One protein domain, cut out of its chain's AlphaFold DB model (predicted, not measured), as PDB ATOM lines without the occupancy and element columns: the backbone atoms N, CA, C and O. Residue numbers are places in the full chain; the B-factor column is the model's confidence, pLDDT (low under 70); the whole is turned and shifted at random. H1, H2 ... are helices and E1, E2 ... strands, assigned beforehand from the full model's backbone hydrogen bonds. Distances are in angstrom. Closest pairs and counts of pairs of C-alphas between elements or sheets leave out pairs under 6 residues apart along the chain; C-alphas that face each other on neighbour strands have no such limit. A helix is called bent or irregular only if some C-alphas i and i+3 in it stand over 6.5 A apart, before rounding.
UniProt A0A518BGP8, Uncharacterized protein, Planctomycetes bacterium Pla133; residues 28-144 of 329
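AT A GLANCE: This is residues 28 to 144 of the 329 residues of an uncharacterized protein of Planctomycetes bacterium Pla133 (UniProt A0A518BGP8). A twisted sheet of five strands curls round helix H1, while the shorter helix H3 packs on the opposite face along the edge strand E5. Helix H2 sits off by itself, away from the sheet and from the other two helices. The printed part has 117 residues, with three named helices and five named strands in the order H1 E1 H2 E2 E3 E4 E5 H3; the class is mixed, helices and strands. The sheet runs E1 E2 E3 E4 E5, all antiparallel. The whole is compact, with a radius of gyration of the C-alphas of 14.0 A, and spans 40 by 30 by 27 A.

HOW THE PARTS SIT: H1, residues 28 to 38, is on the sheet of E1, residues 42 to 47, E2, residues 72 to 78, E3, residues 86 to 94, E4, residues 101 to 108, and E5, residues 113 to 120. The closest C-alphas of H1 and E1 are those of Gly 35 and Leu 42, 5.6 A apart; those of H1 and E5 are Leu 38 and Gly 115, 5.2 A apart. E1 and E2 are antiparallel at 156 degrees, with N 46 and O 75 within hydrogen-bond range at 2.9 A. H2, residues 53 to 63, is not on the sheet and touches no helix. E2 to E5 form a meander, each strand the antiparallel neighbour of the one before. Its three hairpins have, within hydrogen-bond range, N 89 and O 74 at 2.8 A for E2 and E3, N 94 and O 101 at 2.8 A for E3 and E4, and N 104 and O 117 at 2.8 A for E4 and E5. H3, residues 127 to 134, is on the face opposite to H1, giving three layers, helices on both faces of a sheet. The closest C-alphas of E5 and H3 are those of Ala 116 and Ala 133, 5.0 A apart. Every O i to N i+4 pair is within hydrogen-bond range in H1 and H2; in H3 it is 2 of 4, beside 4 of 5 O i to N i+3 pairs.

IN THESE COORDINATES: H1 begins at C-alpha 28, (89.801, 51.542, 86.656), and is 15.5 A long. E1 is 13.6 A, H2 15.2 A and E2 19.0 A. E3 is 25.7 A, E4 23.4 A and E5 20.6 A. H3, 11.0 A long, ends at C-alpha 134, (77.815, 61.070, 106.537); it is irregular, with C-alphas 128 and 131 7.3 A apart.

THE WHOLE: The two C-alphas farthest apart, those of Gly 64 and Pro 81, are 39.9 A apart. The printed part has no cut, and no link between its named elements is long. The mean pLDDT of the printed part is 83.2; 13 residues are under 70, among them residues 65 to 69 and 81 to 84.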
ATOM      1  N   ALA A  28      91.067  52.252  86.492       66.19
ATOM      2  CA  ALA A  28      89.801  51.542  86.656       66.19
ATOM      3  C   ALA A  28      89.613  50.993  88.087       66.19
ATOM      4  O   ALA A  28      88.557  51.204  88.687       66.19
ATOM      5  N   ASP A  29      90.654  50.389  88.669       81.12
ATOM      6  CA  ASP A  29      90.631  49.843  90.036       81.12
ATOM      7  C   ASP A  29      90.553  50.957  91.094       81.12
ATOM      8  O   ASP A  29      89.985  50.786  92.175       81.12
ATOM      9  N   GLU A  30      91.159  52.120  90.839       83.00
ATOM     10  CA  GLU A  30      91.031  53.283  91.728       83.00
ATOM     11  C   GLU A  30      89.628  53.909  91.662       83.00
ATOM     12  O   GLU A  30      89.058  54.215  92.712       83.00
ATOM     13  N   CYS A  31      89.040  54.016  90.466       84.31
ATOM     14  CA  CYS A  31      87.668  54.491  90.269       84.31
ATOM     15  C   CYS A  31      86.649  53.653  91.054       84.31
ATOM     16  O   CYS A  31      85.858  54.205  91.822       84.31
ATOM     17  N   GLU A  32      86.694  52.323  90.905       87.81
ATOM     18  CA  GLU A  32      85.756  51.416  91.571       87.81
ATOM     19  C   GLU A  32      85.874  51.510  93.096       87.81
ATOM     20  O   GLU A  32      84.869  51.660  93.795       87.81
ATOM     21  N   ARG A  33      87.104  51.508  93.629       90.06
ATOM     22  CA  ARG A  33      87.340  51.595  95.078       90.06
ATOM     23  C   ARG A  33      86.887  52.929  95.670       90.06
ATOM     24  O   ARG A  33      86.265  52.941  96.731       90.06
ATOM     25  N   ILE A  34      87.171  54.048  95.001       92.00
ATOM     26  CA  ILE A  34      86.744  55.380  95.454       92.00
ATOM     27  C   ILE A  34      85.222  55.519  95.365       92.00
ATOM     28  O   ILE A  34      84.600  56.012  96.308       92.00
ATOM     29  N   GLY A  35      84.614  55.060  94.267       92.06
ATOM     30  CA  GLY A  35      83.162  55.030  94.108       92.06
ATOM     31  C   GLY A  35      82.494  54.231  95.225       92.06
ATOM     32  O   GLY A  35      81.631  54.756  95.931       92.06
ATOM     33  N   ALA A  36      82.974  53.010  95.475       92.06
ATOM     34  CA  ALA A  36      82.483  52.153  96.549       92.06
ATOM     35  C   ALA A  36      82.606  52.815  97.932       92.06
ATOM     36  O   ALA A  36      81.635  52.830  98.688       92.06
ATOM     37  N   ALA A  37      83.754  53.425  98.247       92.06
ATOM     38  CA  ALA A  37      83.967  54.117  99.519       92.06
ATOM     39  C   ALA A  37      83.005  55.298  99.735       92.06
ATOM     40  O   ALA A  37      82.584  55.560 100.861       92.06
ATOM     41  N   LEU A  38      82.646  56.006  98.662       90.81
ATOM     42  CA  LEU A  38      81.703  57.123  98.697       90.81
ATOM     43  C   LEU A  38      80.233  56.677  98.620       90.81
ATOM     44  O   LEU A  38      79.339  57.506  98.801       90.81
ATOM     45  N   GLY A  39      79.969  55.396  98.344       90.38
ATOM     46  CA  GLY A  39      78.628  54.897  98.036       90.38
ATOM     47  C   GLY A  39      78.066  55.490  96.740       90.38
ATOM     48  O   GLY A  39      76.869  55.774  96.663       90.38
ATOM     49  N   LEU A  40      78.932  55.733  95.754       90.50
ATOM     50  CA  LEU A  40      78.615  56.330  94.459       90.50
ATOM     51  C   LEU A  40      79.008  55.380  93.327       90.50
ATOM     52  O   LEU A  40      80.072  54.769  93.351       90.50
ATOM     53  N   GLU A  41      78.175  55.311  92.296       91.06
ATOM     54  CA  GLU A  41      78.506  54.605  91.061       91.06
ATOM     55  C   GLU A  41      79.150  55.594  90.081       91.06
ATOM     56  O   GLU A  41      78.489  56.511  89.583       91.06
ATOM     57  N   LEU A  42      80.458  55.452  89.855       90.25
ATOM     58  CA  LEU A  42      81.248  56.325  88.986       90.25
ATOM     59  C   LEU A  42      81.439  55.663  87.614       90.25
ATOM     60  O   LEU A  42      81.837  54.505  87.539       90.25
ATOM     61  N   VAL A  43      81.176  56.398  86.529       86.25
ATOM     62  CA  VAL A  43      81.298  55.894  85.140       86.25
ATOM     63  C   VAL A  43      82.458  56.508  84.363       86.25
ATOM     64  O   VAL A  43      82.877  55.973  83.341       86.25
ATOM     65  N   GLU A  44      82.986  57.631  84.841       86.56
ATOM     66  CA  GLU A  44      84.205  58.260  84.339       86.56
ATOM     67  C   GLU A  44      85.023  58.719  85.537       86.56
ATOM     68  O   GLU A  44      84.455  59.215  86.513       86.56
ATOM     69  N   PHE A  45      86.342  58.565  85.450       89.19
ATOM     70  CA  PHE A  45      87.279  58.960  86.490       89.19
ATOM     71  C   PHE A  45      88.633  59.258  85.854       89.19
ATOM     72  O   PHE A  45      89.211  58.403  85.184       89.19
ATOM     73  N   ALA A  46      89.114  60.487  86.011       90.50
ATOM     74  CA  ALA A  46      90.375  60.924  85.432       90.50
ATOM     75  C   ALA A  46      91.128  61.837  86.407       90.50
ATOM     76  O   ALA A  46      90.500  62.708  87.020       90.50
ATOM     77  N   PRO A  47      92.457  61.680  86.541       91.31
ATOM     78  CA  PRO A  47      93.263  62.590  87.340       91.31
ATOM     79  C   PRO A  47      93.188  64.010  86.773       91.31
ATOM     80  O   PRO A  47      93.079  64.222  85.563       91.31
ATOM     81  N   MET A  48      93.229  64.988  87.668       90.75
ATOM     82  CA  MET A  48      93.340  66.402  87.338       90.75
ATOM     83  C   MET A  48      94.755  66.891  87.624       90.75
ATOM     84  O   MET A  48      95.462  66.324  88.457       90.75
ATOM     85  N   GLU A  49      95.134  67.986  86.967       88.62
ATOM     86  CA  GLU A  49      96.351  68.706  87.327       88.62
ATOM     87  C   GLU A  49      96.328  69.075  88.821       88.62
ATOM     88  O   GLU A  49      95.282  69.509  89.329       88.62
ATOM     89  N   PRO A  50      97.459  68.924  89.533       85.75
ATOM     90  CA  PRO A  50      97.574  69.361  90.914       85.75
ATOM     91  C   PRO A  50      97.210  70.841  91.079       85.75
ATOM     92  O   PRO A  50      97.391  71.666  90.179       85.75
ATOM     93  N   ALA A  51      96.725  71.203  92.267       85.69
ATOM     94  CA  ALA A  51      96.504  72.605  92.597       85.69
ATOM     95  C   ALA A  51      97.828  73.388  92.530       85.69
ATOM     96  O   ALA A  51      98.868  72.907  92.977       85.69
ATOM     97  N   SER A  52      97.786  74.617  92.008       87.25
ATOM     98  CA  SER A  52      98.979  75.467  91.924       87.25
ATOM     99  C   SER A  52      99.562  75.773  93.308       87.25
ATOM    100  O   SER A  52      98.828  75.856  94.294       87.25
ATOM    101  N   GLU A  53     100.871  76.034  93.390       86.19
ATOM    102  CA  GLU A  53     101.537  76.409  94.650       86.19
ATOM    103  C   GLU A  53     100.865  77.610  95.333       86.19
ATOM    104  O   GLU A  53     100.670  77.621  96.545       86.19
ATOM    105  N   ALA A  54     100.440  78.606  94.549       86.56
ATOM    106  CA  ALA A  54      99.722  79.767  95.066       86.56
ATOM    107  C   ALA A  54      98.378  79.379  95.704       86.56
ATOM    108  O   ALA A  54      98.007  79.924  96.749       86.56
ATOM    109  N   ARG A  55      97.660  78.423  95.098       84.62
ATOM    110  CA  ARG A  55      96.394  77.912  95.627       84.62
ATOM    111  C   ARG A  55      96.615  77.084  96.887       84.62
ATOM    112  O   ARG A  55      95.907  77.304  97.865       84.62
ATOM    113  N   LEU A  56      97.606  76.194  96.880       85.38
ATOM    114  CA  LEU A  56      98.005  75.421  98.056       85.38
ATOM    115  C   LEU A  56      98.352  76.357  99.218       85.38
ATOM    116  O   LEU A  56      97.756  76.246 100.281       85.38
ATOM    117  N   ALA A  57      99.183  77.375  98.983       83.31
ATOM    118  CA  ALA A  57      99.546  78.354 100.002       83.31
ATOM    119  C   ALA A  57      98.347  79.170 100.519       83.31
ATOM    120  O   ALA A  57      98.318  79.555 101.687       83.31
ATOM    121  N   GLN A  58      97.355  79.473  99.672       80.94
ATOM    122  CA  GLN A  58      96.123  80.136 100.110       80.94
ATOM    123  C   GLN A  58      95.289  79.225 101.014       80.94
ATOM    124  O   GLN A  58      94.802  79.688 102.044       80.94
ATOM    125  N   VAL A  59      95.138  77.951 100.642       82.25
ATOM    126  CA  VAL A  59      94.412  76.965 101.449       82.25
ATOM    127  C   VAL A  59      95.130  76.717 102.770       82.25
ATOM    128  O   VAL A  59      94.491  76.812 103.809       82.25
ATOM    129  N   ASP A  60      96.446  76.509 102.751       80.81
ATOM    130  CA  ASP A  60      97.245  76.266 103.955       80.81
ATOM    131  C   ASP A  60      97.174  77.455 104.929       80.81
ATOM    132  O   ASP A  60      97.070  77.268 106.143       80.81
ATOM    133  N   ARG A  61      97.146  78.698 104.414       77.62
ATOM    134  CA  ARG A  61      96.849  79.881 105.239       77.62
ATOM    135  C   ARG A  61      95.435  79.827 105.807       77.62
ATOM    136  O   ARG A  61      95.275  80.062 106.998       77.62
ATOM    137  N   ALA A  62      94.430  79.529 104.981       74.50
ATOM    138  CA  ALA A  62      93.019  79.492 105.375       74.50
ATOM    139  C   ALA A  62      92.694  78.420 106.427       74.50
ATOM    140  O   ALA A  62      91.778  78.626 107.219       74.50
ATOM    141  N   THR A  63      93.422  77.302 106.435       71.88
ATOM    142  CA  THR A  63      93.238  76.191 107.384       71.88
ATOM    143  C   THR A  63      94.248  76.181 108.529       71.88
ATOM    144  O   THR A  63      94.152  75.337 109.422       71.88
ATOM    145  N   GLY A  64      95.261  77.052 108.488       70.81
ATOM    146  CA  GLY A  64      96.369  77.038 109.443       70.81
ATOM    147  C   GLY A  64      97.134  75.710 109.464       70.81
ATOM    148  O   GLY A  64      97.755  75.384 110.476       70.81
ATOM    149  N   THR A  65      97.060  74.925 108.384       69.06
ATOM    150  CA  THR A  65      97.666  73.594 108.288       69.06
ATOM    151  C   THR A  65      98.700  73.577 107.182       69.06
ATOM    152  O   THR A  65      98.387  73.909 106.045       69.06
ATOM    153  N   THR A  66      99.897  73.096 107.482       62.75
ATOM    154  CA  THR A  66     100.917  72.773 106.483       62.75
ATOM    155  C   THR A  66     100.980  71.255 106.353       62.75
ATOM    156  O   THR A  66     101.905  70.628 106.870       62.75
ATOM    157  N   SER A  67      99.944  70.622 105.793       59.94
ATOM    158  CA  SER A  67     100.018  69.168 105.601       59.94
ATOM    159  C   SER A  67     101.020  68.861 104.491       59.94
ATOM    160  O   SER A  67     100.929  69.437 103.407       59.94
ATOM    161  N   THR A  68     101.916  67.920 104.742       56.03
ATOM    162  CA  THR A  68     102.942  67.428 103.812       56.03
ATOM    163  C   THR A  68     102.398  66.478 102.741       56.03
ATOM    164  O   THR A  68     103.052  66.282 101.719       56.03
ATOM    165  N   GLY A  69     101.180  65.958 102.923       66.25
ATOM    166  CA  GLY A  69     100.539  65.055 101.973       66.25
ATOM    167  C   GLY A  69     100.002  65.777 100.734       66.25
ATOM    168  O   GLY A  69      99.203  66.718 100.838       66.25
ATOM    169  N   GLU A  70     100.410  65.301  99.557       82.44
ATOM    170  CA  GLU A  70      99.893  65.746  98.262       82.44
ATOM    171  C   GLU A  70      98.401  65.391  98.130       82.44
ATOM    172  O   GLU A  70      98.007  64.237  98.314       82.44
ATOM    173  N   VAL A  71      97.558  66.389  97.830       88.06
ATOM    174  CA  VAL A  71      96.140  66.141  97.522       88.06
ATOM    175  C   VAL A  71      96.037  65.726  96.077       88.06
ATOM    176  O   VAL A  71      96.369  66.501  95.181       88.06
ATOM    177  N   ARG A  72      95.505  64.531  95.857       91.31
ATOM    178  CA  ARG A  72      95.198  64.053  94.514       91.31
ATOM    179  C   ARG A  72      93.789  64.493  94.151       91.31
ATOM    180  O   ARG A  72      92.860  64.293  94.938       91.31
ATOM    181  N   LEU A  73      93.654  65.118  92.987       92.50
ATOM    182  CA  LEU A  73      92.391  65.624  92.468       92.50
ATOM    183  C   LEU A  73      91.962  64.798  91.264       92.50
ATOM    184  O   LEU A  73      92.781  64.444  90.419       92.50
ATOM    185  N   PHE A  74      90.667  64.534  91.172       92.75
ATOM    186  CA  PHE A  74      90.084  63.767  90.083       92.75
ATOM    187  C   PHE A  74      88.793  64.414  89.610       92.75
ATOM    188  O   PHE A  74      88.025  64.960  90.402       92.75
ATOM    189  N   ARG A  75      88.526  64.299  88.312       92.62
ATOM    190  CA  ARG A  75      87.207  64.543  87.742       92.62
ATOM    191  C   ARG A  75      86.487  63.211  87.634       92.62
ATOM    192  O   ARG A  75      87.076  62.249  87.144       92.62
ATOM    193  N   ALA A  76      85.222  63.176  88.032       92.19
ATOM    194  CA  ALA A  76      84.390  61.991  87.888       92.19
ATOM    195  C   ALA A  76      82.988  62.312  87.358       92.19
ATOM    196  O   ALA A  76      82.559  63.469  87.374       92.19
ATOM    197  N   ARG A  77      82.263  61.289  86.901       90.81
ATOM    198  CA  ARG A  77      80.850  61.386  86.499       90.81
ATOM    199  C   ARG A  77      80.041  60.256  87.125       90.81
ATOM    200  O   ARG A  77      80.518  59.124  87.172       90.81
ATOM    201  N   LEU A  78      78.833  60.568  87.590       88.88
ATOM    202  CA  LEU A  78      77.904  59.581  88.149       88.88
ATOM    203  C   LEU A  78      77.222  58.741  87.058       88.88
ATOM    204  O   LEU A  78      76.975  59.227  85.949       88.88
ATOM    205  N   ALA A  79      76.890  57.493  87.391       83.75
ATOM    206  CA  ALA A  79      76.045  56.636  86.566       83.75
ATOM    207  C   ALA A  79      74.595  57.169  86.472       83.75
ATOM    208  O   ALA A  79      74.094  57.787  87.418       83.75
ATOM    209  N   PRO A  80      73.881  56.921  85.355       74.94
ATOM    210  CA  PRO A  80      72.450  57.218  85.241       74.94
ATOM    211  C   PRO A  80      71.627  56.549  86.362       74.94
ATOM    212  O   PRO A  80      71.970  55.443  86.774       74.94
ATOM    213  N   PRO A  81      70.521  57.155  86.846       63.94
ATOM    214  CA  PRO A  81      69.780  58.284  86.274       63.94
ATOM    215  C   PRO A  81      70.230  59.662  86.787       63.94
ATOM    216  O   PRO A  81      69.519  60.645  86.594       63.94
ATOM    217  N   ALA A  82      71.375  59.756  87.472       60.44
ATOM    218  CA  ALA A  82      71.962  61.039  87.843       60.44
ATOM    219  C   ALA A  82      72.520  61.712  86.578       60.44
ATOM    220  O   ALA A  82      73.709  61.615  86.281       60.44
ATOM    221  N   ASP A  83      71.634  62.310  85.779       53.88
ATOM    222  CA  ASP A  83      71.944  62.922  84.491       53.88
ATOM    223  C   ASP A  83      73.159  63.853  84.606       53.88
ATOM    224  O   ASP A  83      73.080  64.976  85.097       53.88
ATOM    225  N   SER A  84      74.306  63.411  84.085       58.72
ATOM    226  CA  SER A  84      75.472  64.255  83.780       58.72
ATOM    227  C   SER A  84      76.108  65.041  84.943       58.72
ATOM    228  O   SER A  84      76.929  65.926  84.686       58.72
ATOM    229  N   THR A  85      75.830  64.704  86.209       77.62
ATOM    230  CA  THR A  85      76.491  65.374  87.339       77.62
ATOM    231  C   THR A  85      77.985  65.061  87.326       77.62
ATOM    232  O   THR A  85      78.416  63.939  87.609       77.62
ATOM    233  N   SER A  86      78.779  66.070  86.970       87.69
ATOM    234  CA  SER A  86      80.231  66.012  87.088       87.69
ATOM    235  C   SER A  86      80.628  66.284  88.530       87.69
ATOM    236  O   SER A  86      80.108  67.208  89.159       87.69
ATOM    237  N   LEU A  87      81.576  65.501  89.020       91.38
ATOM    238  CA  LEU A  87      82.142  65.619  90.349       91.38
ATOM    239  C   LEU A  87      83.613  66.006  90.263       91.38
ATOM    240  O   LEU A  87      84.317  65.641  89.316       91.38
ATOM    241  N   VAL A  88      84.079  66.691  91.299       92.12
ATOM    242  CA  VAL A  88      85.500  66.814  91.612       92.12
ATOM    243  C   VAL A  88      85.746  66.054  92.908       92.12
ATOM    244  O   VAL A  88      85.034  66.253  93.895       92.12
ATOM    245  N   ILE A  89      86.727  65.158  92.895       93.50
ATOM    246  CA  ILE A  89      87.073  64.299  94.025       93.50
ATOM    247  C   ILE A  89      88.470  64.662  94.515       93.50
ATOM    248  O   ILE A  89      89.387  64.814  93.712       93.50
ATOM    249  N   ALA A  90      88.624  64.808  95.830       92.75
ATOM    250  CA  ALA A  90      89.903  65.046  96.482       92.75
ATOM    251  C   ALA A  90      90.220  63.886  97.413       92.75
ATOM    252  O   ALA A  90      89.406  63.523  98.264       92.75
ATOM    253  N   CYS A  91      91.429  63.353  97.275       92.81
ATOM    254  CA  CYS A  91      91.995  62.355  98.168       92.81
ATOM    255  C   CYS A  91      93.163  62.984  98.929       92.81
ATOM    256  O   CYS A  91      94.193  63.305  98.335       92.81
ATOM    257  N   GLN A  92      93.000  63.150 100.239       90.69
ATOM    258  CA  GLN A  92      94.001  63.709 101.145       90.69
ATOM    259  C   GLN A  92      94.509  62.610 102.086       90.69
ATOM    260  O   GLN A  92      93.757  62.160 102.956       90.69
ATOM    261  N   PRO A  93      95.778  62.190 101.957       89.88
ATOM    262  CA  PRO A  93      96.408  61.307 102.928       89.88
ATOM    263  C   PRO A  93      96.408  61.926 104.331       89.88
ATOM    264  O   PRO A  93      96.641  63.130 104.491       89.88
ATOM    265  N   LEU A  94      96.161  61.093 105.340       86.50
ATOM    266  CA  LEU A  94      96.145  61.445 106.758       86.50
ATOM    267  C   LEU A  94      97.435  60.955 107.419       86.50
ATOM    268  O   LEU A  94      97.491  59.871 108.002       86.50
ATOM    269  N   GLU A  95      98.496  61.749 107.298       80.06
ATOM    270  CA  GLU A  95      99.789  61.418 107.897       80.06
ATOM    271  C   GLU A  95      99.702  61.320 109.427       80.06
ATOM    272  O   GLU A  95      99.042  62.121 110.093       80.06
ATOM    273  N   GLY A  96     100.381  60.319 109.995       75.19
ATOM    274  CA  GLY A  96     100.420  60.099 111.443       75.19
ATOM    275  C   GLY A  96      99.145  59.493 112.041       75.19
ATOM    276  O   GLY A  96      99.075  59.344 113.261       75.19
ATOM    277  N   LEU A  97      98.155  59.122 111.221       76.69
ATOM    278  CA  LEU A  97      97.032  58.292 111.654       76.69
ATOM    279  C   LEU A  97      97.389  56.808 111.470       76.69
ATOM    280  O   LEU A  97      97.905  56.419 110.422       76.69
ATOM    281  N   ALA A  98      97.123  55.987 112.486       69.81
ATOM    282  CA  ALA A  98      97.234  54.533 112.405       69.81
ATOM    283  C   ALA A  98      95.826  53.906 112.487       69.81
ATOM    284  O   ALA A  98      95.095  54.237 113.423       69.81
ATOM    285  N   PRO A  99      95.444  52.999 111.564       78.75
ATOM    286  CA  PRO A  99      96.162  52.652 110.333       78.75
ATOM    287  C   PRO A  99      96.274  53.853 109.380       78.75
ATOM    288  O   PRO A  99      95.536  54.829 109.524       78.75
ATOM    289  N   ALA A 100      97.197  53.772 108.415       84.25
ATOM    290  CA  ALA A 100      97.328  54.791 107.376       84.25
ATOM    291  C   ALA A 100      95.968  55.006 106.703       84.25
ATOM    292  O   ALA A 100      95.344  54.045 106.243       84.25
ATOM    293  N   ALA A 101      95.517  56.256 106.680       89.94
ATOM    294  CA  ALA A 101      94.173  56.605 106.258       89.94
ATOM    295  C   ALA A 101      94.180  57.714 105.204       89.94
ATOM    296  O   ALA A 101      95.143  58.470 105.070       89.94
ATOM    297  N   THR A 102      93.089  57.817 104.452       92.00
ATOM    298  CA  THR A 102      92.869  58.850 103.438       92.00
ATOM    299  C   THR A 102      91.474  59.434 103.612       92.00
ATOM    300  O   THR A 102      90.493  58.697 103.679       92.00
ATOM    301  N   ALA A 103      91.376  60.760 103.671       90.75
ATOM    302  CA  ALA A 103      90.104  61.457 103.548       90.75
ATOM    303  C   ALA A 103      89.750  61.594 102.061       90.75
ATOM    304  O   ALA A 103      90.558  62.086 101.271       90.75
ATOM    305  N   ILE A 104      88.547  61.169 101.690       93.56
ATOM    306  CA  ILE A 104      88.005  61.266 100.337       93.56
ATOM    307  C   ILE A 104      86.775  62.164 100.393       93.56
ATOM    308  O   ILE A 104      85.857  61.919 101.175       93.56
ATOM    309  N   LEU A 105      86.750  63.198  99.564       92.44
ATOM    310  CA  LEU A 105      85.629  64.126  99.439       92.44
ATOM    311  C   LEU A 105      85.223  64.230  97.976       92.44
ATOM    312  O   LEU A 105      86.092  64.354  97.120       92.44
ATOM    313  N   ALA A 106      83.922  64.235  97.704       92.12
ATOM    314  CA  ALA A 106      83.371  64.459  96.376       92.12
ATOM    315  C   ALA A 106      82.431  65.664  96.397       92.12
ATOM    316  O   ALA A 106      81.457  65.681  97.153       92.12
ATOM    317  N   LEU A 107      82.719  66.652  95.555       90.00
ATOM    318  CA  LEU A 107      81.904  67.846  95.357       90.00
ATOM    319  C   LEU A 107      81.249  67.824  93.979       90.00
ATOM    320  O   LEU A 107      81.895  67.477  92.993       90.00
ATOM    321  N   ASP A 108      79.994  68.253  93.912       88.50
ATOM    322  CA  ASP A 108      79.339  68.582  92.651       88.50
ATOM    323  C   ASP A 108      79.673  70.012  92.178       88.50
ATOM    324  O   ASP A 108      80.366  70.788  92.845       88.50
ATOM    325  N   GLN A 109      79.157  70.375  91.003       82.94
ATOM    326  CA  GLN A 109      79.345  71.704  90.410       82.94
ATOM    327  C   GLN A 109      78.689  72.840  91.218       82.94
ATOM    328  O   GLN A 109      79.093  73.995  91.092       82.94
ATOM    329  N   GLU A 110      77.708  72.537  92.073       81.81
ATOM    330  CA  GLU A 110      77.076  73.506  92.974       81.81
ATOM    331  C   GLU A 110      77.830  73.679  94.301       81.81
ATOM    332  O   GLU A 110      77.391  74.444  95.173       81.81
ATOM    333  N   ARG A 111      78.984  73.013  94.442       80.06
ATOM    334  CA  ARG A 111      79.794  72.931  95.661       80.06
ATOM    335  C   ARG A 111      79.098  72.180  96.795       80.06
ATOM    336  O   ARG A 111      79.452  72.385  97.957       80.06
ATOM    337  N   ALA A 112      78.106  71.349  96.495       84.44
ATOM    338  CA  ALA A 112      77.518  70.448  97.471       84.44
ATOM    339  C   ALA A 112      78.315  69.141  97.527       84.44
ATOM    340  O   ALA A 112      78.785  68.626  96.512       84.44
ATOM    341  N   PHE A 113      78.475  68.591  98.728       86.88
ATOM    342  CA  PHE A 113      79.102  67.287  98.887       86.88
ATOM    343  C   PHE A 113      78.179  66.186  98.358       86.88
ATOM    344  O   PHE A 113      77.113  65.923  98.925       86.88
ATOM    345  N   ALA A 114      78.633  65.505  97.309       89.00
ATOM    346  CA  ALA A 114      78.016  64.286  96.798       89.00
ATOM    347  C   ALA A 114      78.343  63.078  97.692       89.00
ATOM    348  O   ALA A 114      77.515  62.183  97.859       89.00
ATOM    349  N   GLY A 115      79.525  63.085  98.312       90.06
ATOM    350  CA  GLY A 115      79.969  62.047  99.233       90.06
ATOM    351  C   GLY A 115      81.222  62.454 100.001       90.06
ATOM    352  O   GLY A 115      81.965  63.351  99.596       90.06
ATOM    353  N   ALA A 116      81.449  61.776 101.117       91.25
ATOM    354  CA  ALA A 116      82.667  61.877 101.899       91.25
ATOM    355  C   ALA A 116      82.945  60.532 102.571       91.25
ATOM    356  O   ALA A 116      82.009  59.831 102.955       91.25
ATOM    357  N   ALA A 117      84.219  60.199 102.748       92.62
ATOM    358  CA  ALA A 117      84.658  59.018 103.475       92.62
ATOM    359  C   ALA A 117      86.036  59.251 104.104       92.62
ATOM    360  O   ALA A 117      86.832  60.057 103.618       92.62
ATOM    361  N   VAL A 118      86.335  58.509 105.165       90.50
ATOM    362  CA  VAL A 118      87.708  58.295 105.630       90.50
ATOM    363  C   VAL A 118      87.975  56.809 105.494       90.50
ATOM    364  O   VAL A 118      87.233  56.004 106.055       90.50
ATOM    365  N   VAL A 119      88.990  56.451 104.719       92.12
ATOM    366  CA  VAL A 119      89.294  55.061 104.369       92.12
ATOM    367  C   VAL A 119      90.680  54.658 104.840       92.12
ATOM    368  O   VAL A 119      91.546  55.516 105.001       92.12
ATOM    369  N   ASP A 120      90.897  53.365 105.039       91.44
ATOM    370  CA  ASP A 120      92.221  52.802 105.299       91.44
ATOM    371  C   ASP A 120      93.047  52.612 104.005       91.44
ATOM    372  O   ASP A 120      92.625  52.968 102.902       91.44
ATOM    373  N   ALA A 121      94.237  52.017 104.127       86.44
ATOM    374  CA  ALA A 121      95.118  51.717 102.994       86.44
ATOM    375  C   ALA A 121      94.510  50.748 101.955       86.44
ATOM    376  O   ALA A 121      94.960  50.714 100.811       86.44
ATOM    377  N   SER A 122      93.493  49.970 102.335       85.94
ATOM    378  CA  SER A 122      92.735  49.087 101.441       85.94
ATOM    379  C   SER A 122      91.503  49.766 100.829       85.94
ATOM    380  O   SER A 122      90.742  49.136 100.097       85.94
ATOM    381  N   THR A 123      91.342  51.076 101.056       86.62
ATOM    382  CA  THR A 123      90.191  51.888 100.623       86.62
ATOM    383  C   THR A 123      88.870  51.468 101.282       86.62
ATOM    384  O   THR A 123      87.795  51.822 100.802       86.62
ATOM    385  N   GLN A 124      88.924  50.738 102.400       89.75
ATOM    386  CA  GLN A 124      87.731  50.392 103.169       89.75
ATOM    387  C   GLN A 124      87.369  51.538 104.119       89.75
ATOM    388  O   GLN A 124      88.268  52.078 104.777       89.75
ATOM    389  N   PRO A 125      86.086  51.938 104.215       91.00
ATOM    390  CA  PRO A 125      85.654  52.957 105.163       91.00
ATOM    391  C   PRO A 125      86.017  52.586 106.603       91.00
ATOM    392  O   PRO A 125      85.700  51.499 107.083       91.00
ATOM    393  N   ILE A 126      86.643  53.519 107.315       89.62
ATOM    394  CA  ILE A 126      86.929  53.376 108.739       89.62
ATOM    395  C   ILE A 126      85.653  53.730 109.505       89.62
ATOM    396  O   ILE A 126      85.244  54.892 109.532       89.62
ATOM    397  N   GLU A 127      85.036  52.728 110.135       86.31
ATOM    398  CA  GLU A 127      83.711  52.829 110.769       86.31
ATOM    399  C   GLU A 127      83.601  53.991 111.762       86.31
ATOM    400  O   GLU A 127      82.599  54.709 111.747       86.31
ATOM    401  N   ALA A 128      84.657  54.236 112.548       82.69
ATOM    402  CA  ALA A 128      84.740  55.364 113.473       82.69
ATOM    403  C   ALA A 128      84.297  56.676 112.802       82.69
ATOM    404  O   ALA A 128      83.436  57.391 113.304       82.69
ATOM    405  N   TRP A 129      84.792  56.954 111.596       84.31
ATOM    406  CA  TRP A 129      84.562  58.208 110.877       84.31
ATOM    407  C   TRP A 129      83.294  58.225 110.019       84.31
ATOM    408  O   TRP A 129      82.973  59.267 109.442       84.31
ATOM    409  N   ALA A 130      82.548  57.122 109.935       82.38
ATOM    410  CA  ALA A 130      81.390  57.016 109.050       82.38
ATOM    411  C   ALA A 130      80.312  58.063 109.375       82.38
ATOM    412  O   ALA A 130      79.783  58.705 108.470       82.38
ATOM    413  N   SER A 131      80.030  58.299 110.662       75.00
ATOM    414  CA  SER A 131      79.048  59.315 111.083       75.00
ATOM    415  C   SER A 131      79.508  60.736 110.754       75.00
ATOM    416  O   SER A 131      78.708  61.550 110.290       75.00
ATOM    417  N   PHE A 132      80.801  61.025 110.941       77.25
ATOM    418  CA  PHE A 132      81.381  62.322 110.599       77.25
ATOM    419  C   PHE A 132      81.249  62.609 109.102       77.25
ATOM    420  O   PHE A 132      80.740  63.654 108.702       77.25
ATOM    421  N   ALA A 133      81.652  61.644 108.275       81.44
ATOM    422  CA  ALA A 133      81.599  61.754 106.828       81.44
ATOM    423  C   ALA A 133      80.154  61.797 106.299       81.44
ATOM    424  O   ALA A 133      79.842  62.588 105.411       81.44
ATOM    425  N   ALA A 134      79.233  61.030 106.891       79.56
ATOM    426  CA  ALA A 134      77.815  61.070 106.537       79.56
ATOM    427  C   ALA A 134      77.190  62.447 106.798       79.56
ATOM    428  O   ALA A 134      76.395  62.920 105.985       79.56
ATOM    429  N   ASN A 135      77.595  63.122 107.880       74.06
ATOM    430  CA  ASN A 135      77.160  64.486 108.168       74.06
ATOM    431  C   ASN A 135      77.690  65.504 107.160       74.06
ATOM    432  O   ASN A 135      77.169  66.615 107.160       74.06
ATOM    433  N   LEU A 136      78.684  65.157 106.324       77.06
ATOM    434  CA  LEU A 136      79.139  65.996 105.214       77.06
ATOM    435  C   LEU A 136      78.216  65.915 103.992       77.06
ATOM    436  O   LEU A 136      78.172  66.841 103.195       77.06
ATOM    437  N   ARG A 137      77.426  64.854 103.838       73.06
ATOM    438  CA  ARG A 137      76.577  64.690 102.656       73.06
ATOM    439  C   ARG A 137      75.579  65.853 102.532       73.06
ATOM    440  O   ARG A 137      74.910  66.208 103.499       73.06
ATOM    441  N   PHE A 138      75.470  66.422 101.333       68.88
ATOM    442  CA  PHE A 138      74.541  67.494 100.946       68.88
ATOM    443  C   PHE A 138      74.759  68.903 101.492       68.88
ATOM    444  O   PHE A 138      74.059  69.796 101.002       68.88
ATOM    445  N   ALA A 139      75.661  69.171 102.446       75.12
ATOM    446  CA  ALA A 139      75.945  70.586 102.688       75.12
ATOM    447  C   ALA A 139      76.911  71.135 101.650       75.12
ATOM    448  O   ALA A 139      77.487  70.428 100.820       75.12
ATOM    449  N   ARG A 140      76.931  72.462 101.617       77.75
ATOM    450  CA  ARG A 140      77.632  73.232 100.611       77.75
ATOM    451  C   ARG A 140      78.911  73.769 101.212       77.75
ATOM    452  O   ARG A 140      78.917  74.296 102.323       77.75
ATOM    453  N   LEU A 141      79.976  73.656 100.442       74.38
ATOM    454  CA  LEU A 141      81.253  74.259 100.747       74.38
ATOM    455  C   LEU A 141      81.157  75.790 100.566       74.38
ATOM    456  O   LEU A 141      80.789  76.237  99.469       74.38
ATOM    457  N   PRO A 142      81.492  76.613 101.584       68.44
ATOM    458  CA  PRO A 142      81.623  78.067 101.413       68.44
ATOM    459  C   PRO A 142      82.671  78.413 100.346       68.44
ATOM    460  O   PRO A 142      83.469  77.564  99.951       68.44
ATOM    461  N   ARG A 143      82.679  79.641  99.808       72.44
ATOM    462  CA  ARG A 143      83.741  80.017  98.854       72.44
ATOM    463  C   ARG A 143      85.056  80.182  99.613       72.44
ATOM    464  O   ARG A 143      85.055  80.611 100.763       72.44
ATOM    465  N   LEU A 144      86.193  79.898  98.970       72.44
ATOM    466  CA  LEU A 144      87.497  80.122  99.612       72.44
ATOM    467  C   LEU A 144      87.706  81.604  99.976       72.44
ATOM    468  O   LEU A 144      88.361  81.890 100.970       72.44
TER     469      LEU A 144